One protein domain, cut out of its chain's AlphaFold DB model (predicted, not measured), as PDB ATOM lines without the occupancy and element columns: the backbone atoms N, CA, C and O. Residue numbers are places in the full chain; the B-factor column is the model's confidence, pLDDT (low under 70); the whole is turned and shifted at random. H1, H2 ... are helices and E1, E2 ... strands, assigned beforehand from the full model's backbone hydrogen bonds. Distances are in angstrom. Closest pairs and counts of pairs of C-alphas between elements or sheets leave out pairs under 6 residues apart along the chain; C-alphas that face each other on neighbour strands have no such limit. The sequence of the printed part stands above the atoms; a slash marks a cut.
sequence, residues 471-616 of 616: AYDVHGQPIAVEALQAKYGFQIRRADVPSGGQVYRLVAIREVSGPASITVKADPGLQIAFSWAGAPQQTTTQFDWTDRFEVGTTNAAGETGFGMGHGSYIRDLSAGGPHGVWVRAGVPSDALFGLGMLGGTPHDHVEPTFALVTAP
ATOM      1  N   ALA A 471     193.928 242.512 171.425       98.06
ATOM      2  CA  ALA A 471     193.734 241.867 170.131       98.06
ATOM      3  C   ALA A 471     193.318 240.407 170.315       98.06
ATOM      4  O   ALA A 471     193.800 239.733 171.228       98.06
ATOM      5  N   TYR A 472     192.415 239.935 169.456       98.19
ATOM      6  CA  TYR A 472     191.880 238.575 169.494       98.19
ATOM      7  C   TYR A 472     191.922 237.934 168.106       98.19
ATOM      8  O   TYR A 472     191.602 238.602 167.122       98.19
ATOM      9  N   ASP A 473     192.277 236.653 168.040       97.88
ATOM     10  CA  ASP A 473     192.191 235.848 166.816       97.88
ATOM     11  C   ASP A 473     190.739 235.439 166.482       97.88
ATOM     12  O   ASP A 473     189.796 235.737 167.228       97.88
ATOM     13  N   VAL A 474     190.557 234.720 165.367       95.06
ATOM     14  CA  VAL A 474     189.250 234.205 164.905       95.06
ATOM     15  C   VAL A 474     188.544 233.281 165.915       95.06
ATOM     16  O   VAL A 474     187.325 233.109 165.869       95.06
ATOM     17  N   HIS A 475     189.282 232.694 166.862       94.06
ATOM     18  CA  HIS A 475     188.753 231.849 167.939       94.06
ATOM     19  C   HIS A 475     188.523 232.625 169.244       94.06
ATOM     20  O   HIS A 475     188.138 232.043 170.263       94.06
ATOM     21  N   GLY A 476     188.751 233.939 169.227       93.88
ATOM     22  CA  GLY A 476     188.635 234.814 170.381       93.88
ATOM     23  C   GLY A 476     189.768 234.668 171.394       93.88
ATOM     24  O   GLY A 476     189.614 235.155 172.515       93.88
ATOM     25  N   GLN A 477     190.877 234.019 171.035       97.19
ATOM     26  CA  GLN A 477     192.050 233.926 171.897       97.19
ATOM     27  C   GLN A 477     192.873 235.216 171.818       97.19
ATOM     28  O   GLN A 477     193.003 235.786 170.733       97.19
ATOM     29  N   PRO A 478     193.436 235.695 172.942       97.88
ATOM     30  CA  PRO A 478     194.307 236.862 172.928       97.88
ATOM     31  C   PRO A 478     195.529 236.644 172.031       97.88
ATOM     32  O   PRO A 478     196.216 235.628 172.145       97.88
ATOM     33  N   ILE A 479     195.837 237.629 171.193       98.19
ATOM     34  CA  ILE A 479     197.020 237.645 170.330       98.19
ATOM     35  C   ILE A 479     197.699 239.019 170.401       98.19
ATOM     36  O   ILE A 479     197.094 240.008 170.813       98.19
ATOM     37  N   ALA A 480     198.974 239.091 170.021       97.44
ATOM     38  CA  ALA A 480     199.674 240.360 169.861       97.44
ATOM     39  C   ALA A 480     199.064 241.175 168.705       97.44
ATOM     40  O   ALA A 480     198.784 240.629 167.634       97.44
ATOM     41  N   VAL A 481     198.902 242.489 168.893       97.38
ATOM     42  CA  VAL A 481     198.385 243.401 167.853       97.38
ATOM     43  C   VAL A 481     199.285 243.362 166.618       97.38
ATOM     44  O   VAL A 481     198.798 243.348 165.491       97.38
ATOM     45  N   GLU A 482     200.593 243.257 166.831       97.31
ATOM     46  CA  GLU A 482     201.617 243.195 165.792       97.31
ATOM     47  C   GLU A 482     201.451 241.960 164.901       97.31
ATOM     48  O   GLU A 482     201.743 242.022 163.710       97.31
ATOM     49  N   ALA A 483     200.943 240.849 165.446       97.50
ATOM     50  CA  ALA A 483     200.658 239.654 164.656       97.50
ATOM     51  C   ALA A 483     199.486 239.893 163.693       97.50
ATOM     52  O   ALA A 483     199.559 239.497 162.530       97.50
ATOM     53  N   LEU A 484     198.440 240.599 164.140       97.56
ATOM     54  CA  LEU A 484     197.347 241.013 163.260       97.56
ATOM     55  C   LEU A 484     197.823 242.060 162.240       97.56
ATOM     56  O   LEU A 484     197.486 241.955 161.066       97.56
ATOM     57  N   GLN A 485     198.665 243.020 162.630       97.44
ATOM     58  CA  GLN A 485     199.241 243.985 161.685       97.44
ATOM     59  C   GLN A 485     200.106 243.307 160.621       97.44
ATOM     60  O   GLN A 485     200.000 243.649 159.449       97.44
ATOM     61  N   ALA A 486     200.916 242.315 160.997       96.69
ATOM     62  CA  ALA A 486     201.703 241.536 160.047       96.69
ATOM     63  C   ALA A 486     200.819 240.700 159.107       96.69
ATOM     64  O   ALA A 486     201.155 240.537 157.935       96.69
ATOM     65  N   LYS A 487     199.687 240.185 159.609       96.75
ATOM     66  CA  LYS A 487     198.739 239.389 158.822       96.75
ATOM     67  C   LYS A 487     197.897 240.235 157.861       96.75
ATOM     68  O   LYS A 487     197.620 239.766 156.766       96.75
ATOM     69  N   TYR A 488     197.494 241.445 158.246       97.50
ATOM     70  CA  TYR A 488     196.505 242.251 157.511       97.50
ATOM     71  C   TYR A 488     197.046 243.565 156.925       97.50
ATOM     72  O   TYR A 488     196.373 244.189 156.111       97.50
ATOM     73  N   GLY A 489     198.230 244.019 157.334       97.38
ATOM     74  CA  GLY A 489     198.849 245.255 156.840       97.38
ATOM     75  C   GLY A 489     198.248 246.558 157.376       97.38
ATOM     76  O   GLY A 489     198.609 247.635 156.904       97.38
ATOM     77  N   PHE A 490     197.331 246.502 158.347       97.69
ATOM     78  CA  PHE A 490     196.684 247.706 158.870       97.69
ATOM     79  C   PHE A 490     197.605 248.542 159.775       97.69
ATOM     80  O   PHE A 490     198.522 248.055 160.445       97.69
ATOM     81  N   GLN A 491     197.299 249.833 159.856       97.88
ATOM     82  CA  GLN A 491     198.030 250.827 160.630       97.88
ATOM     83  C   GLN A 491     197.098 251.536 161.608       97.88
ATOM     84  O   GLN A 491     196.028 252.020 161.236       97.88
ATOM     85  N   ILE A 492     197.534 251.642 162.861       97.88
ATOM     86  CA  ILE A 492     196.835 252.403 163.899       97.88
ATOM     87  C   ILE A 492     197.430 253.811 163.936       97.88
ATOM     88  O   ILE A 492     198.633 253.974 164.146       97.88
ATOM     89  N   ARG A 493     196.593 254.837 163.777       97.81
ATOM     90  CA  ARG A 493     196.977 256.245 163.934       97.81
ATOM     91  C   ARG A 493     196.299 256.794 165.182       97.81
ATOM     92  O   ARG A 493     195.073 256.840 165.258       97.81
ATOM     93  N   ARG A 494     197.097 257.165 166.184       96.88
ATOM     94  CA  ARG A 494     196.580 257.714 167.443       96.88
ATOM     95  C   ARG A 494     196.268 259.198 167.285       96.88
ATOM     96  O   ARG A 494     197.078 259.930 166.721       96.88
ATOM     97  N   ALA A 495     195.130 259.637 167.814       96.38
ATOM     98  CA  ALA A 495     194.834 261.064 167.923       96.38
ATOM     99  C   ALA A 495     195.725 261.728 168.984       96.38
ATOM    100  O   ALA A 495     195.869 261.197 170.093       96.38
ATOM    101  N   ASP A 496     196.289 262.890 168.665       94.75
ATOM    102  CA  ASP A 496     197.053 263.695 169.618       94.75
ATOM    103  C   ASP A 496     196.098 264.516 170.489       94.75
ATOM    104  O   ASP A 496     195.293 265.300 169.980       94.75
ATOM    105  N   VAL A 497     196.133 264.276 171.800       95.25
ATOM    106  CA  VAL A 497     195.212 264.868 172.776       95.25
ATOM    107  C   VAL A 497     196.001 265.171 174.047       95.25
ATOM    108  O   VAL A 497     196.706 264.280 174.529       95.25
ATOM    109  N   PRO A 498     195.894 266.388 174.611       94.12
ATOM    110  CA  PRO A 498     196.573 266.723 175.857       94.12
ATOM    111  C   PRO A 498     196.109 265.815 177.001       94.12
ATOM    112  O   PRO A 498     194.957 265.375 177.027       94.12
ATOM    113  N   SER A 499     197.000 265.577 177.967       93.81
ATOM    114  CA  SER A 499     196.688 264.830 179.192       93.81
ATOM    115  C   SER A 499     195.426 265.380 179.866       93.81
ATOM    116  O   SER A 499     195.243 266.597 179.967       93.81
ATOM    117  N   GLY A 500     194.521 264.488 180.269       92.81
ATOM    118  CA  GLY A 500     193.202 264.835 180.806       92.81
ATOM    119  C   GLY A 500     192.114 265.110 179.757       92.81
ATOM    120  O   GLY A 500     190.942 265.215 180.119       92.81
ATOM    121  N   GLY A 501     192.452 265.201 178.467       94.62
ATOM    122  CA  GLY A 501     191.479 265.386 177.386       94.62
ATOM    123  C   GLY A 501     190.678 264.118 177.074       94.62
ATOM    124  O   GLY A 501     191.170 263.003 177.235       94.62
ATOM    125  N   GLN A 502     189.435 264.276 176.614       97.12
ATOM    126  CA  GLN A 502     188.608 263.155 176.156       97.12
ATOM    127  C   GLN A 502     188.965 262.743 174.726       97.12
ATOM    128  O   GLN A 502     189.203 263.594 173.869       97.12
ATOM    129  N   VAL A 503     188.986 261.436 174.470       97.44
ATOM    130  CA  VAL A 503     189.359 260.865 173.174       97.44
ATOM    131  C   VAL A 503     188.754 259.477 172.993       97.44
ATOM    132  O   VAL A 503     188.773 258.666 173.919       97.44
ATOM    133  N   TYR A 504     188.249 259.177 171.798       97.81
ATOM    134  CA  TYR A 504     187.905 257.802 171.434       97.81
ATOM    135  C   TYR A 504     189.181 257.040 171.096       97.81
ATOM    136  O   TYR A 504     189.832 257.301 170.083       97.81
ATOM    137  N   ARG A 505     189.562 256.096 171.957       97.62
ATOM    138  CA  ARG A 505     190.706 255.217 171.706       97.62
ATOM    139  C   ARG A 505     190.247 253.916 171.085       97.62
ATOM    140  O   ARG A 505     189.206 253.376 171.454       97.62
ATOM    141  N   LEU A 506     191.071 253.383 170.191       97.75
ATOM    142  CA  LEU A 506     190.965 251.987 169.788       97.75
ATOM    143  C   LEU A 506     191.371 251.120 170.987       97.75
ATOM    144  O   LEU A 506     192.515 251.220 171.454       97.75
ATOM    145  N   VAL A 507     190.430 250.323 171.497       97.69
ATOM    146  CA  VAL A 507     190.594 249.505 172.715       97.69
ATOM    147  C   VAL A 507     190.585 248.006 172.442       97.69
ATOM    148  O   VAL A 507     191.179 247.255 173.216       97.69
ATOM    149  N   ALA A 508     189.979 247.561 171.338       98.38
ATOM    150  CA  ALA A 508     190.103 246.180 170.891       98.38
ATOM    151  C   ALA A 508     190.115 246.044 169.363       98.38
ATOM    152  O   ALA A 508     189.509 246.849 168.656       98.38
ATOM    153  N   ILE A 509     190.778 244.999 168.872       98.44
ATOM    154  CA  ILE A 509     190.706 244.521 167.487       98.44
ATOM    155  C   ILE A 509     190.417 243.020 167.531       98.44
ATOM    156  O   ILE A 509     191.074 242.281 168.266       98.44
ATOM    157  N   ARG A 510     189.435 242.554 166.764       98.56
ATOM    158  CA  ARG A 510     189.093 241.131 166.677       98.56
ATOM    159  C   ARG A 510     189.191 240.661 165.242       98.56
ATOM    160  O   ARG A 510     188.597 241.264 164.364       98.56
ATOM    161  N   GLU A 511     189.909 239.580 165.015       98.44
ATOM    162  CA  GLU A 511     189.871 238.876 163.742       98.44
ATOM    163  C   GLU A 511     188.543 238.127 163.572       98.44
ATOM    164  O   GLU A 511     188.058 237.473 164.499       98.44
ATOM    165  N   VAL A 512     187.955 238.227 162.383       97.38
ATOM    166  CA  VAL A 512     186.678 237.608 162.020       97.38
ATOM    167  C   VAL A 512     186.805 236.970 160.641       97.38
ATOM    168  O   VAL A 512     187.477 237.497 159.762       97.38
ATOM    169  N   SER A 513     186.143 235.827 160.465       95.31
ATOM    170  CA  SER A 513     185.992 235.128 159.188       95.31
ATOM    171  C   SER A 513     184.501 235.023 158.876       95.31
ATOM    172  O   SER A 513     183.719 234.645 159.757       95.31
ATOM    173  N   GLY A 514     184.078 235.376 157.661       87.44
ATOM    174  CA  GLY A 514     182.670 235.286 157.279       87.44
ATOM    175  C   GLY A 514     182.205 236.310 156.237       87.44
ATOM    176  O   GLY A 514     182.671 236.275 155.097       87.44
ATOM    177  N   PRO A 515     181.180 237.127 156.541       86.56
ATOM    178  CA  PRO A 515     180.577 237.997 155.540       86.56
ATOM    179  C   PRO A 515     181.583 239.034 155.038       86.56
ATOM    180  O   PRO A 515     182.470 239.470 155.771       86.56
ATOM    181  N   ALA A 516     181.405 239.465 153.789       91.69
ATOM    182  CA  ALA A 516     182.169 240.554 153.193       91.69
ATOM    183  C   ALA A 516     181.690 241.915 153.738       91.69
ATOM    184  O   ALA A 516     181.206 242.774 153.003       91.69
ATOM    185  N   SER A 517     181.757 242.087 155.055       95.19
ATOM    186  CA  SER A 517     181.346 243.284 155.783       95.19
ATOM    187  C   SER A 517     182.168 243.420 157.051       95.19
ATOM    188  O   SER A 517     182.385 242.420 157.722       95.19
ATOM    189  N   ILE A 518     182.561 244.640 157.400       97.44
ATOM    190  CA  ILE A 518     183.269 244.935 158.649       97.44
ATOM    191  C   ILE A 518     182.288 245.496 159.675       97.44
ATOM    192  O   ILE A 518     181.567 246.450 159.374       97.44
ATOM    193  N   THR A 519     182.282 244.942 160.887       98.19
ATOM    194  CA  THR A 519     181.556 245.529 162.021       98.19
ATOM    195  C   THR A 519     182.487 246.402 162.847       98.19
ATOM    196  O   THR A 519     183.599 246.008 163.200       98.19
ATOM    197  N   VAL A 520     182.021 247.596 163.196       98.50
ATOM    198  CA  VAL A 520     182.718 248.533 164.077       98.50
ATOM    199  C   VAL A 520     181.895 248.698 165.342       98.50
ATOM    200  O   VAL A 520     180.684 248.920 165.265       98.50
ATOM    201  N   LYS A 521     182.553 248.601 166.502       98.56
ATOM    202  CA  LYS A 521     181.902 248.777 167.805       98.56
ATOM    203  C   LYS A 521     182.331 250.077 168.477       98.56
ATOM    204  O   LYS A 521     183.520 250.386 168.510       98.56
ATOM    205  N   ALA A 522     181.377 250.821 169.020       98.06
ATOM    206  CA  ALA A 522     181.584 252.018 169.833       98.06
ATOM    207  C   ALA A 522     180.354 252.248 170.735       98.06
ATOM    208  O   ALA A 522     179.471 251.392 170.796       98.06
ATOM    209  N   ASP A 523     180.261 253.386 171.427       97.50
ATOM    210  CA  ASP A 523     179.044 253.706 172.184       97.50
ATOM    211  C   ASP A 523     177.819 253.827 171.246       97.50
ATOM    212  O   ASP A 523     177.974 254.217 170.082       97.50
ATOM    213  N   PRO A 524     176.597 253.483 171.703       97.38
ATOM    214  CA  PRO A 524     175.377 253.577 170.896       97.38
ATOM    215  C   PRO A 524     175.077 254.991 170.376       97.38
ATOM    216  O   PRO A 524     175.243 255.975 171.095       97.38
ATOM    217  N   GLY A 525     174.565 255.088 169.146       95.12
ATOM    218  CA  GLY A 525     174.186 256.354 168.509       95.12
ATOM    219  C   GLY A 525     175.356 257.203 167.997       95.12
ATOM    220  O   GLY A 525     175.136 258.326 167.544       95.12
ATOM    221  N   LEU A 526     176.588 256.695 168.048       97.50
ATOM    222  CA  LEU A 526     177.758 257.368 167.495       97.50
ATOM    223  C   LEU A 526     177.854 257.178 165.986       97.50
ATOM    224  O   LEU A 526     177.568 256.111 165.447       97.50
ATOM    225  N   GLN A 527     178.339 258.215 165.309       98.12
ATOM    226  CA  GLN A 527     178.688 258.133 163.900       98.12
ATOM    227  C   GLN A 527     180.087 257.536 163.738       98.12
ATOM    228  O   GLN A 527     181.032 257.928 164.418       98.12
ATOM    229  N   ILE A 528     180.229 256.614 162.796       98.38
ATOM    230  CA  ILE A 528     181.478 255.967 162.408       98.38
ATOM    231  C   ILE A 528     181.755 256.331 160.956       98.38
ATOM    232  O   ILE A 528     180.888 256.161 160.100       98.38
ATOM    233  N   ALA A 529     182.955 256.829 160.681       98.50
ATOM    234  CA  ALA A 529     183.426 257.053 159.322       98.50
ATOM    235  C   ALA A 529     184.061 255.777 158.772       98.50
ATOM    236  O   ALA A 529     184.885 255.167 159.452       98.50
ATOM    237  N   PHE A 530     183.738 255.427 157.530       98.56
ATOM    238  CA  PHE A 530     184.377 254.358 156.767       98.56
ATOM    239  C   PHE A 530     184.904 254.920 155.442       98.56
ATOM    240  O   PHE A 530     184.135 255.356 154.590       98.56
ATOM    241  N   SER A 531     186.222 254.993 155.286       98.31
ATOM    242  CA  SER A 531     186.905 255.704 154.198       98.31
ATOM    243  C   SER A 531     187.536 254.760 153.189       98.31
ATOM    244  O   SER A 531     188.097 253.744 153.577       98.31
ATOM    245  N   TRP A 532     187.510 255.148 151.913       97.62
ATOM    246  CA  TRP A 532     188.317 254.590 150.828       97.62
ATOM    247  C   TRP A 532     188.502 255.646 149.735       97.62
ATOM    248  O   TRP A 532     187.778 256.642 149.685       97.62
ATOM    249  N   ALA A 533     189.439 255.428 148.809       94.94
ATOM    250  CA  ALA A 533     189.777 256.411 147.770       94.94
ATOM    251  C   ALA A 533     188.575 256.866 146.910       94.94
ATOM    252  O   ALA A 533     188.539 257.998 146.433       94.94
ATOM    253  N   GLY A 534     187.589 255.984 146.719       92.81
ATOM    254  CA  GLY A 534     186.376 256.241 145.939       92.81
ATOM    255  C   GLY A 534     185.159 256.675 146.759       92.81
ATOM    256  O   GLY A 534     184.097 256.855 146.168       92.81
ATOM    257  N   ALA A 535     185.276 256.826 148.081       95.06
ATOM    258  CA  ALA A 535     184.149 257.160 148.950       95.06
ATOM    259  C   ALA A 535     183.529 258.521 148.585       95.06
ATOM    260  O   ALA A 535     184.221 259.369 147.996       95.06
ATOM    261  N   PRO A 536     182.246 258.768 148.910       94.44
ATOM    262  CA  PRO A 536     181.653 260.087 148.733       94.44
ATOM    263  C   PRO A 536     182.418 261.130 149.551       94.44
ATOM    264  O   PRO A 536     182.918 260.848 150.641       94.44
ATOM    265  N   GLN A 537     182.526 262.339 149.004       97.12
ATOM    266  CA  GLN A 537     183.105 263.460 149.733       97.12
ATOM    267  C   GLN A 537     182.092 263.961 150.767       97.12
ATOM    268  O   GLN A 537     180.918 264.143 150.453       97.12
ATOM    269  N   GLN A 538     182.551 264.176 151.992       97.19
ATOM    270  CA  GLN A 538     181.743 264.587 153.134       97.19
ATOM    271  C   GLN A 538     182.215 265.942 153.652       97.19
ATOM    272  O   GLN A 538     183.378 266.321 153.506       97.19
ATOM    273  N   THR A 539     181.326 266.660 154.334       94.88
ATOM    274  CA  THR A 539     181.742 267.801 155.150       94.88
ATOM    275  C   THR A 539     182.520 267.292 156.362       94.88
ATOM    276  O   THR A 539     181.988 266.537 157.184       94.88
ATOM    277  N   THR A 540     183.782 267.702 156.465       93.81
ATOM    278  CA  THR A 540     184.679 267.289 157.541       93.81
ATOM    279  C   THR A 540     184.486 268.128 158.795       93.81
ATOM    280  O   THR A 540     184.194 269.323 158.761       93.81
ATOM    281  N   THR A 541     184.680 267.477 159.933       92.62
ATOM    282  CA  THR A 541     184.962 268.120 161.212       92.62
ATOM    283  C   THR A 541     186.475 268.224 161.398       92.62
ATOM    284  O   THR A 541     187.249 267.579 160.691       92.62
ATOM    285  N   GLN A 542     186.919 268.989 162.394       93.88
ATOM    286  CA  GLN A 542     188.345 269.097 162.729       93.88
ATOM    287  C   GLN A 542     188.997 267.770 163.174       93.88
ATOM    288  O   GLN A 542     190.217 267.707 163.277       93.88
ATOM    289  N   PHE A 543     188.201 266.735 163.468       94.88
ATOM    290  CA  PHE A 543     188.679 265.430 163.934       94.88
ATOM    291  C   PHE A 543     188.578 264.331 162.872       94.88
ATOM    292  O   PHE A 543     188.965 263.194 163.139       94.88
ATOM    293  N   ASP A 544     188.069 264.649 161.678       96.69
ATOM    294  CA  ASP A 544     188.034 263.693 160.576       96.69
ATOM    295  C   ASP A 544     189.423 263.540 159.947       96.69
ATOM    296  O   ASP A 544     190.148 264.511 159.732       96.69
ATOM    297  N   TRP A 545     189.792 262.298 159.635       97.50
ATOM    298  CA  TRP A 545     191.126 261.979 159.121       97.50
ATOM    299  C   TRP A 545     191.260 262.158 157.604       97.50
ATOM    300  O   TRP A 545     192.372 262.332 157.103       97.50
ATOM    301  N   THR A 546     190.145 262.107 156.873       96.81
ATOM    302  CA  THR A 546     190.046 262.360 155.426       96.81
ATOM    303  C   THR A 546     188.704 263.020 155.114       96.81
ATOM    304  O   THR A 546     187.794 262.984 155.935       96.81
ATOM    305  N   ASP A 547     188.537 263.563 153.909       97.25
ATOM    306  CA  ASP A 547     187.274 264.150 153.439       97.25
ATOM    307  C   ASP A 547     186.392 263.190 152.629       97.25
ATOM    308  O   ASP A 547     185.253 263.524 152.323       97.25
ATOM    309  N   ARG A 548     186.884 261.991 152.296       97.31
ATOM    310  CA  ARG A 548     186.118 260.958 151.582       97.31
ATOM    311  C   ARG A 548     185.818 259.769 152.484       97.31
ATOM    312  O   ARG A 548     186.734 259.025 152.836       97.31
ATOM    313  N   PHE A 549     184.555 259.592 152.855       98.06
ATOM    314  CA  PHE A 549     184.084 258.471 153.672       98.06
ATOM    315  C   PHE A 549     182.559 258.319 153.600       98.06
ATOM    316  O   PHE A 549     181.827 259.245 153.255       98.06
ATOM    317  N   GLU A 550     182.072 257.138 153.946       96.88
ATOM    318  CA  GLU A 550     180.675 256.873 154.281       96.88
ATOM    319  C   GLU A 550     180.478 256.946 155.800       96.88
ATOM    320  O   GLU A 550     181.431 256.775 156.565       96.88
ATOM    321  N   VAL A 551     179.253 257.232 156.250       97.81
ATOM    322  CA  VAL A 551     178.919 257.336 157.675       97.81
ATOM    323  C   VAL A 551     177.895 256.275 158.055       97.81
ATOM    324  O   VAL A 551     176.791 256.261 157.520       97.81
ATOM    325  N   GLY A 552     178.245 255.437 159.027       95.81
ATOM    326  CA  GLY A 552     177.329 254.520 159.708       95.81
ATOM    327  C   GLY A 552     177.023 255.026 161.115       95.81
ATOM    328  O   GLY A 552     177.866 255.678 161.724       95.81
ATOM    329  N   THR A 553     175.830 254.757 161.643       96.62
ATOM    330  CA  THR A 553     175.484 255.087 163.037       96.62
ATOM    331  C   THR A 553     175.382 253.804 163.840       96.62
ATOM    332  O   THR A 553     174.692 252.875 163.421       96.62
ATOM    333  N   THR A 554     176.057 253.736 164.986       95.50
ATOM    334  CA  THR A 554     175.983 252.567 165.861       95.50
ATOM    335  C   THR A 554     174.568 252.380 166.403       95.50
ATOM    336  O   THR A 554     173.912 253.320 166.859       95.50
ATOM    337  N   ASN A 555     174.086 251.142 166.355       91.62
ATOM    338  CA  ASN A 555     172.779 250.755 166.875       91.62
ATOM    339  C   ASN A 555     172.763 250.734 168.421       91.62
ATOM    340  O   ASN A 555     173.740 251.081 169.086       91.62
ATOM    341  N   ALA A 556     171.657 250.278 169.017       91.88
ATOM    342  CA  ALA A 556     171.516 250.166 170.474       91.88
ATOM    343  C   ALA A 556     172.547 249.229 171.143       91.88
ATOM    344  O   ALA A 556     172.798 249.359 172.339       91.88
ATOM    345  N   ALA A 557     173.145 248.300 170.391       86.94
ATOM    346  CA  ALA A 557     174.222 247.428 170.857       86.94
ATOM    347  C   ALA A 557     175.622 248.045 170.669       86.94
ATOM    348  O   ALA A 557     176.614 247.411 171.024       86.94
ATOM    349  N   GLY A 558     175.710 249.265 170.130       97.06
ATOM    350  CA  GLY A 558     176.978 249.929 169.855       97.06
ATOM    351  C   GLY A 558     177.647 249.462 168.563       97.06
ATOM    352  O   GLY A 558     178.848 249.636 168.412       97.06
ATOM    353  N   GLU A 559     176.907 248.859 167.630       97.12
ATOM    354  CA  GLU A 559     177.471 248.236 166.426       97.12
ATOM    355  C   GLU A 559     176.994 248.937 165.150       97.12
ATOM    356  O   GLU A 559     175.824 249.300 165.032       97.12
ATOM    357  N   THR A 560     177.883 249.093 164.171       97.81
ATOM    358  CA  THR A 560     177.527 249.450 162.787       97.81
ATOM    359  C   THR A 560     178.361 248.622 161.817       97.81
ATOM    360  O   THR A 560     179.531 248.349 162.084       97.81
ATOM    361  N   GLY A 561     177.759 248.212 160.703       94.62
ATOM    362  CA  GLY A 561     178.415 247.411 159.670       94.62
ATOM    363  C   GLY A 561     178.613 248.196 158.380       94.62
ATOM    364  O   GLY A 561     177.758 249.002 158.019       94.62
ATOM    365  N   PHE A 562     179.705 247.927 157.667       97.19
ATOM    366  CA  PHE A 562     179.946 248.445 156.318       97.19
ATOM    367  C   PHE A 562     180.231 247.291 155.363       97.19
ATOM    368  O   PHE A 562     181.041 246.413 155.666       97.19
ATOM    369  N   GLY A 563     179.570 247.282 154.205       90.62
ATOM    370  CA  GLY A 563     179.829 246.292 153.162       90.62
ATOM    371  C   GLY A 563     181.220 246.478 152.552       90.62
ATOM    372  O   GLY A 563     181.623 247.588 152.218       90.62
ATOM    373  N   MET A 564     181.950 245.383 152.369       93.38
ATOM    374  CA  MET A 564     183.265 245.359 151.738       93.38
ATOM    375  C   MET A 564     183.156 244.706 150.356       93.38
ATOM    376  O   MET A 564     183.079 243.490 150.221       93.38
ATOM    377  N   GLY A 565     183.153 245.522 149.299       84.81
ATOM    378  CA  GLY A 565     183.086 245.030 147.917       84.81
ATOM    379  C   GLY A 565     184.393 244.393 147.419       84.81
ATOM    380  O   GLY A 565     185.403 244.374 148.121       84.81
ATOM    381  N   HIS A 566     184.414 243.962 146.153       83.56
ATOM    382  CA  HIS A 566     185.582 243.350 145.487       83.56
ATOM    383  C   HIS A 566     186.870 244.194 145.538       83.56
ATOM    384  O   HIS A 566     187.974 243.656 145.489       83.56
ATOM    385  N   GLY A 567     186.755 245.521 145.640       87.31
ATOM    386  CA  GLY A 567     187.912 246.407 145.794       87.31
ATOM    387  C   GLY A 567     188.619 246.288 147.148       87.31
ATOM    388  O   GLY A 567     189.725 246.791 147.283       87.31
ATOM    389  N   SER A 568     188.008 245.620 148.130       94.69
ATOM    390  CA  SER A 568     188.455 245.588 149.530       94.69
ATOM    391  C   SER A 568     189.493 244.512 149.831       94.69
ATOM    392  O   SER A 568     189.940 244.412 150.972       94.69
ATOM    393  N   TYR A 569     189.848 243.674 148.857       96.06
ATOM    394  CA  TYR A 569     190.821 242.612 149.081       96.06
ATOM    395  C   TYR A 569     192.231 243.167 149.271       96.06
ATOM    396  O   TYR A 569     192.716 243.971 148.474       96.06
ATOM    397  N   ILE A 570     192.912 242.666 150.295       96.19
ATOM    398  CA  ILE A 570     194.323 242.915 150.557       96.19
ATOM    399  C   ILE A 570     195.119 242.096 149.540       96.19
ATOM    400  O   ILE A 570     195.176 240.869 149.613       96.19
ATOM    401  N   ARG A 571     195.698 242.786 148.554       86.50
ATOM    402  CA  ARG A 571     196.549 242.179 147.512       86.50
ATOM    403  C   ARG A 571     198.036 242.267 147.840       86.50
ATOM    404  O   ARG A 571     198.822 241.489 147.317       86.50
ATOM    405  N   ASP A 572     198.398 243.215 148.697       89.81
ATOM    406  CA  ASP A 572     199.752 243.448 149.179       89.81
ATOM    407  C   ASP A 572     199.689 243.682 150.690       89.81
ATOM    408  O   ASP A 572     199.179 244.701 151.157       89.81
ATOM    409  N   LEU A 573     200.204 242.721 151.458       85.38
ATOM    410  CA  LEU A 573     200.216 242.783 152.919       85.38
ATOM    411  C   LEU A 573     201.019 243.976 153.449       85.38
ATOM    412  O   LEU A 573     200.743 244.447 154.546       85.38
ATOM    413  N   SER A 574     201.996 244.479 152.690       86.94
ATOM    414  CA  SER A 574     202.782 245.644 153.104       86.94
ATOM    415  C   SER A 574     202.013 246.961 152.959       86.94
ATOM    416  O   SER A 574     202.300 247.920 153.676       86.94
ATOM    417  N   ALA A 575     201.017 246.995 152.069       88.12
ATOM    418  CA  ALA A 575     200.144 248.143 151.848       88.12
ATOM    419  C   ALA A 575     198.858 248.086 152.692       88.12
ATOM    420  O   ALA A 575     198.274 249.131 152.984       88.12
ATOM    421  N   GLY A 576     198.424 246.884 153.081       95.75
ATOM    422  CA  GLY A 576     197.123 246.658 153.704       95.75
ATOM    423  C   GLY A 576     195.969 246.781 152.703       95.75
ATOM    424  O   GLY A 576     196.156 246.776 151.483       95.75
ATOM    425  N   GLY A 577     194.746 246.841 153.218       96.19
ATOM    426  CA  GLY A 577     193.546 247.064 152.414       96.19
ATOM    427  C   GLY A 577     193.257 248.552 152.160       96.19
ATOM    428  O   GLY A 577     193.906 249.429 152.726       96.19
ATOM    429  N   PRO A 578     192.283 248.880 151.300       96.94
ATOM    430  CA  PRO A 578     192.045 250.262 150.874       96.94
ATOM    431  C   PRO A 578     191.283 251.110 151.901       96.94
ATOM    432  O   PRO A 578     191.060 252.295 151.643       96.94
ATOM    433  N   HIS A 579     190.832 250.513 153.009       98.44
ATOM    434  CA  HIS A 579     189.855 251.135 153.893       98.44
ATOM    435  C   HIS A 579     190.467 251.765 155.142       98.44
ATOM    436  O   HIS A 579     191.521 251.348 155.632       98.44
ATOM    437  N   GLY A 580     189.765 252.754 155.687       98.38
ATOM    438  CA  GLY A 580     190.034 253.347 156.992       98.38
ATOM    439  C   GLY A 580     188.763 253.531 157.816       98.38
ATOM    440  O   GLY A 580     187.683 253.671 157.253       98.38
ATOM    441  N   VAL A 581     188.877 253.543 159.144       98.62
ATOM    442  CA  VAL A 581     187.735 253.750 160.047       98.62
ATOM    443  C   VAL A 581     188.113 254.540 161.299       98.62
ATOM    444  O   VAL A 581     189.201 254.353 161.852       98.62
ATOM    445  N   TRP A 582     187.216 255.425 161.743       98.69
ATOM    446  CA  TRP A 582     187.310 256.186 162.997       98.69
ATOM    447  C   TRP A 582     185.924 256.614 163.504       98.69
ATOM    448  O   TRP A 582     184.936 256.566 162.768       98.69
ATOM    449  N   VAL A 583     185.844 257.056 164.763       98.44
ATOM    450  CA  VAL A 583     184.621 257.624 165.351       98.44
ATOM    451  C   VAL A 583     184.492 259.099 164.969       98.44
ATOM    452  O   VAL A 583     185.430 259.877 165.155       98.44
ATOM    453  N   ARG A 584     183.316 259.508 164.485       97.44
ATOM    454  CA  ARG A 584     182.951 260.910 164.247       97.44
ATOM    455  C   ARG A 584     182.166 261.446 165.437       97.44
ATOM    456  O   ARG A 584     180.973 261.190 165.586       97.44
ATOM    457  N   ALA A 585     182.842 262.206 166.286       94.19
ATOM    458  CA  ALA A 585     182.248 262.816 167.467       94.19
ATOM    459  C   ALA A 585     182.790 264.237 167.686       94.19
ATOM    460  O   ALA A 585     183.676 264.704 166.976       94.19
ATOM    461  N   GLY A 586     182.279 264.923 168.710       95.31
ATOM    462  CA  GLY A 586     182.790 266.228 169.148       95.31
ATOM    463  C   GLY A 586     184.154 266.179 169.853       95.31
ATOM    464  O   GLY A 586     184.571 267.185 170.419       95.31
ATOM    465  N   VAL A 587     184.834 265.030 169.845       96.88
ATOM    466  CA  VAL A 587     186.155 264.808 170.450       96.88
ATOM    467  C   VAL A 587     187.047 264.018 169.479       96.88
ATOM    468  O   VAL A 587     186.510 263.308 168.625       96.88
ATOM    469  N   PRO A 588     188.386 264.103 169.595       98.06
ATOM    470  CA  PRO A 588     189.303 263.335 168.754       98.06
ATOM    471  C   PRO A 588     189.071 261.816 168.830       98.06
ATOM    472  O   PRO A 588     188.657 261.290 169.865       98.06
ATOM    473  N   SER A 589     189.409 261.103 167.753       98.12
ATOM    474  CA  SER A 589     189.354 259.638 167.669       98.12
ATOM    475  C   SER A 589     190.637 259.087 167.068       98.12
ATOM    476  O   SER A 589     191.138 259.623 166.079       98.12
ATOM    477  N   ASP A 590     191.125 257.970 167.600       98.44
ATOM    478  CA  ASP A 590     192.067 257.126 166.867       98.44
ATOM    479  C   ASP A 590     191.452 256.667 165.536       98.44
ATOM    480  O   ASP A 590     190.227 256.596 165.397       98.44
ATOM    481  N   ALA A 591     192.308 256.315 164.580       98.44
ATOM    482  CA  ALA A 591     191.904 255.733 163.309       98.44
ATOM    483  C   ALA A 591     192.666 254.444 163.009       98.44
ATOM    484  O   ALA A 591     193.838 254.286 163.368       98.44
ATOM    485  N   LEU A 592     191.995 253.541 162.301       98.38
ATOM    486  CA  LEU A 592     192.560 252.302 161.784       98.38
ATOM    487  C   LEU A 592     192.508 252.349 160.256       98.38
ATOM    488  O   LEU A 592     191.423 252.408 159.692       98.38
ATOM    489  N   PHE A 593     193.667 252.362 159.600       98.31
ATOM    490  CA  PHE A 593     193.822 252.400 158.138       98.31
ATOM    491  C   PHE A 593     194.415 251.096 157.621       98.31
ATOM    492  O   PHE A 593     195.003 250.349 158.395       98.31
ATOM    493  N   GLY A 594     194.324 250.832 156.320       97.75
ATOM    494  CA  GLY A 594     194.847 249.589 155.753       97.75
ATOM    495  C   GLY A 594     193.898 248.407 155.964       97.75
ATOM    496  O   GLY A 594     194.341 247.263 156.001       97.75
ATOM    497  N   LEU A 595     192.603 248.669 156.169       98.19
ATOM    498  CA  LEU A 595     191.594 247.642 156.403       98.19
ATOM    499  C   LEU A 595     191.120 247.020 155.089       98.19
ATOM    500  O   LEU A 595     190.932 247.709 154.085       98.19
ATOM    501  N   GLY A 596     190.899 245.711 155.108       97.62
ATOM    502  CA  GLY A 596     190.416 244.946 153.968       97.62
ATOM    503  C   GLY A 596     190.230 243.473 154.309       97.62
ATOM    504  O   GLY A 596     190.397 243.066 155.457       97.62
ATOM    505  N   MET A 597     189.895 242.687 153.292       98.00
ATOM    506  CA  MET A 597     189.690 241.240 153.395       98.00
ATOM    507  C   MET A 597     190.896 240.495 152.832       98.00
ATOM    508  O   MET A 597     191.404 240.860 151.772       98.00
ATOM    509  N   LEU A 598     191.346 239.425 153.476       96.06
ATOM    510  CA  LEU A 598     192.406 238.589 152.913       96.06
ATOM    511  C   LEU A 598     191.886 237.784 151.720       96.06
ATOM    512  O   LEU A 598     190.947 236.995 151.836       96.06
ATOM    513  N   GLY A 599     192.517 237.967 150.558       89.06
ATOM    514  CA  GLY A 599     192.218 237.169 149.370       89.06
ATOM    515  C   GLY A 599     192.515 235.684 149.595       89.06
ATOM    516  O   GLY A 599     193.479 235.338 150.272       89.06
ATOM    517  N   GLY A 600     191.682 234.805 149.034       86.44
ATOM    518  CA  GLY A 600     191.835 233.349 149.174       86.44
ATOM    519  C   GLY A 600     191.397 232.780 150.531       86.44
ATOM    520  O   GLY A 600     191.598 231.596 150.783       86.44
ATOM    521  N   THR A 601     190.789 233.599 151.391       90.50
ATOM    522  CA  THR A 601     190.162 233.174 152.653       90.50
ATOM    523  C   THR A 601     188.641 233.377 152.585       90.50
ATOM    524  O   THR A 601     188.169 234.046 151.661       90.50
ATOM    525  N   PRO A 602     187.852 232.866 153.552       85.75
ATOM    526  CA  PRO A 602     186.432 233.200 153.721       85.75
ATOM    527  C   PRO A 602     186.211 234.647 154.210       85.75
ATOM    528  O   PRO A 602     185.541 234.891 155.211       85.75
ATOM    529  N   HIS A 603     186.799 235.613 153.500       93.75
ATOM    530  CA  HIS A 603     186.826 237.033 153.846       93.75
ATOM    531  C   HIS A 603     187.375 237.309 155.249       93.75
ATOM    532  O   HIS A 603     186.797 238.103 155.989       93.75
ATOM    533  N   ASP A 604     188.483 236.677 155.631       97.31
ATOM    534  CA  ASP A 604     189.141 236.985 156.897       97.31
ATOM    535  C   ASP A 604     189.503 238.481 156.941       97.31
ATOM    536  O   ASP A 604     190.093 239.021 155.997       97.31
ATOM    537  N   HIS A 605     189.129 239.163 158.019       98.19
ATOM    538  CA  HIS A 605     189.370 240.590 158.244       98.19
ATOM    539  C   HIS A 605     189.400 240.900 159.747       98.19
ATOM    540  O   HIS A 605     189.298 240.002 160.585       98.19
ATOM    541  N   VAL A 606     189.553 242.177 160.110       98.44
ATOM    542  CA  VAL A 606     189.534 242.619 161.511       98.44
ATOM    543  C   VAL A 606     188.421 243.626 161.789       98.44
ATOM    544  O   VAL A 606     188.165 244.520 160.989       98.44
ATOM    545  N   GLU A 607     187.799 243.502 162.956       98.50
ATOM    546  CA  GLU A 607     186.729 244.353 163.469       98.50
ATOM    547  C   GLU A 607     187.239 245.197 164.654       98.50
ATOM    548  O   GLU A 607     187.666 244.637 165.676       98.50
ATOM    549  N   PRO A 608     187.238 246.538 164.551       98.50
ATOM    550  CA  PRO A 608     187.707 247.414 165.617       98.50
ATOM    551  C   PRO A 608     186.618 247.758 166.639       98.50
ATOM    552  O   PRO A 608     185.434 247.886 166.324       98.50
ATOM    553  N   THR A 609     187.043 247.977 167.882       98.50
ATOM    554  CA  THR A 609     186.222 248.518 168.973       98.50
ATOM    555  C   THR A 609     186.857 249.786 169.531       98.50
ATOM    556  O   THR A 609     188.020 249.774 169.954       98.50
ATOM    557  N   PHE A 610     186.077 250.860 169.579       98.44
ATOM    558  CA  PHE A 610     186.453 252.151 170.138       98.44
ATOM    559  C   PHE A 610     185.734 252.396 171.464       98.44
ATOM    560  O   PHE A 610     184.598 251.969 171.649       98.44
ATOM    561  N   ALA A 611     186.388 253.108 172.378       97.62
ATOM    562  CA  ALA A 611     185.775 253.559 173.624       97.62
ATOM    563  C   ALA A 611     186.248 254.969 173.977       97.62
ATOM    564  O   ALA A 611     187.409 255.321 173.737       97.62
ATOM    565  N   LEU A 612     185.354 255.766 174.563       97.06
ATOM    566  CA  LEU A 612     185.700 257.078 175.094       97.06
ATOM    567  C   LEU A 612     186.550 256.917 176.357       97.06
ATOM    568  O   LEU A 612     186.137 256.273 177.321       97.06
ATOM    569  N   VAL A 613     187.734 257.523 176.370       96.12
ATOM    570  CA  VAL A 613     188.633 257.517 177.529       96.12
ATOM    571  C   VAL A 613     189.215 258.904 177.776       96.12
ATOM    572  O   VAL A 613     189.162 259.793 176.924       96.12
ATOM    573  N   THR A 614     189.805 259.079 178.953       94.88
ATOM    574  CA  THR A 614     190.623 260.245 179.287       94.88
ATOM    575  C   THR A 614     192.076 259.959 178.911       94.88
ATOM    576  O   THR A 614     192.623 258.926 179.297       94.88
ATOM    577  N   ALA A 615     192.694 260.848 178.132       90.56
ATOM    578  CA  ALA A 615     194.104 260.758 177.776       90.56
ATOM    579  C   ALA A 615     194.977 260.824 179.048       90.56
ATOM    580  O   ALA A 615     194.683 261.647 179.921       90.56
ATOM    581  N   PRO A 616     195.998 259.954 179.170       83.69
ATOM    582  CA  PRO A 616     196.815 259.831 180.377       83.69
ATOM    583  C   PRO A 616     197.631 261.085 180.689       83.69
ATOM    584  O   PRO A 616     197.923 261.875 179.763       83.69
TER     585      PRO A 616
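This is residues 471 to 616 of the 616 residues of the protein "Cyclic nucleotide-binding domain-containing protein" of Anaerolineae bacterium (UniProt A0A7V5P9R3). A twisted five-stranded sheet, E1 E8 E7 E4 E5, makes one wall of a sandwich, and the wall across from it is made of two strand pairs, long E2 with E9 and shorter E3 with E6, with E3 next to E9. The two walls come together at E5 and E6, while the side between E1 and E2 is less closed, with the short helix H1 at one end of it. The printed part has 146 residues, with one named helix and nine named strands in the order H1 E1 E2 E3 E4 E5 E6 E7 E8 E9, and neighbour strands are antiparallel in each of the three sheets. The class is mostly strand, though under half of the residues are in named elements. The whole is compact, with a radius of gyration of the C-alphas of 14.4 A, and rounded, spanning 43 by 35 by 31 A.

Begin with the largest sheet and look across it from one edge to the other: E1 is residues 491 to 493, E8 591 to 595, E7 579 to 584, E4 527 to 531 and E5 550 to 553. Find C-alpha 579 at (189.855, 251.135, 153.893); from there E7 runs 15.8 A to C-alpha 584. E3, residues 517 to 521, is 13.2 A long, and E6, residues 559 to 563, is 13.6 A long. The longest strand is E2, residues 502 to 512, at 29.3 A. Its neighbour E9, residues 605 to 614, runs 28.8 A and ends at C-alpha 614, (190.623, 260.245, 179.287). The helix H1, residues 481 to 488, begins at C-alpha 481, (198.385, 243.401, 167.853), and is 10.6 A long.

In the five-stranded sheet E1 and E5 are the edge strands, and from edge to edge the strands' lines turn by 72 degrees. Look at N 493 and O 591, 2.8 A apart, for E1 and E8, and at N 592 and O 581, 2.9 A apart, for the hairpin E7 and E8. E7 and E4 have N 531 and O 580 at 2.8 A, and the hairpin E4 and E5 has N 528 and O 552 at 2.8 A. This sheet and the sheet E3 E6 form a sandwich, two sheets face to face, 9.0 A centre to centre where they face each other, their best planes 15 degrees apart. E3 and E6 are antiparallel at 158 degrees, with N 520 and O 560 2.8 A apart. The closest C-alphas of E5 and E6 are those of Gly 552 and Thr 560, 5.9 A apart. From E3 look to E9: their closest C-alphas, of Lys 521 and Thr 609, are 4.5 A apart. E9 and E2 are antiparallel at 158 degrees, with N 507 and O 609 2.9 A apart. E2 and E1 are apart, but only just, at 8.3 A. H1 is on the five-stranded sheet but only grazes it, with residues 481 to 488; the closest C-alphas of H1 and E8 are those of Tyr 488 and Leu 595, 7.4 A apart. In H1 every O i to N i+4 pair is within hydrogen-bond range.

The two C-alphas farthest apart are those of Gly 500 and Gly 600, 44.7 A. The printed part has no cut and ends at residue 616, the chain's last residue. The long links are E4 to E5, with 18 residues, and E6 to E7, with 15; in the latter, residues 569 to 570 form a short parallel pairing with residues 597 to 598. The mean pLDDT of the printed part is 95.6, and no printed residue is under 70.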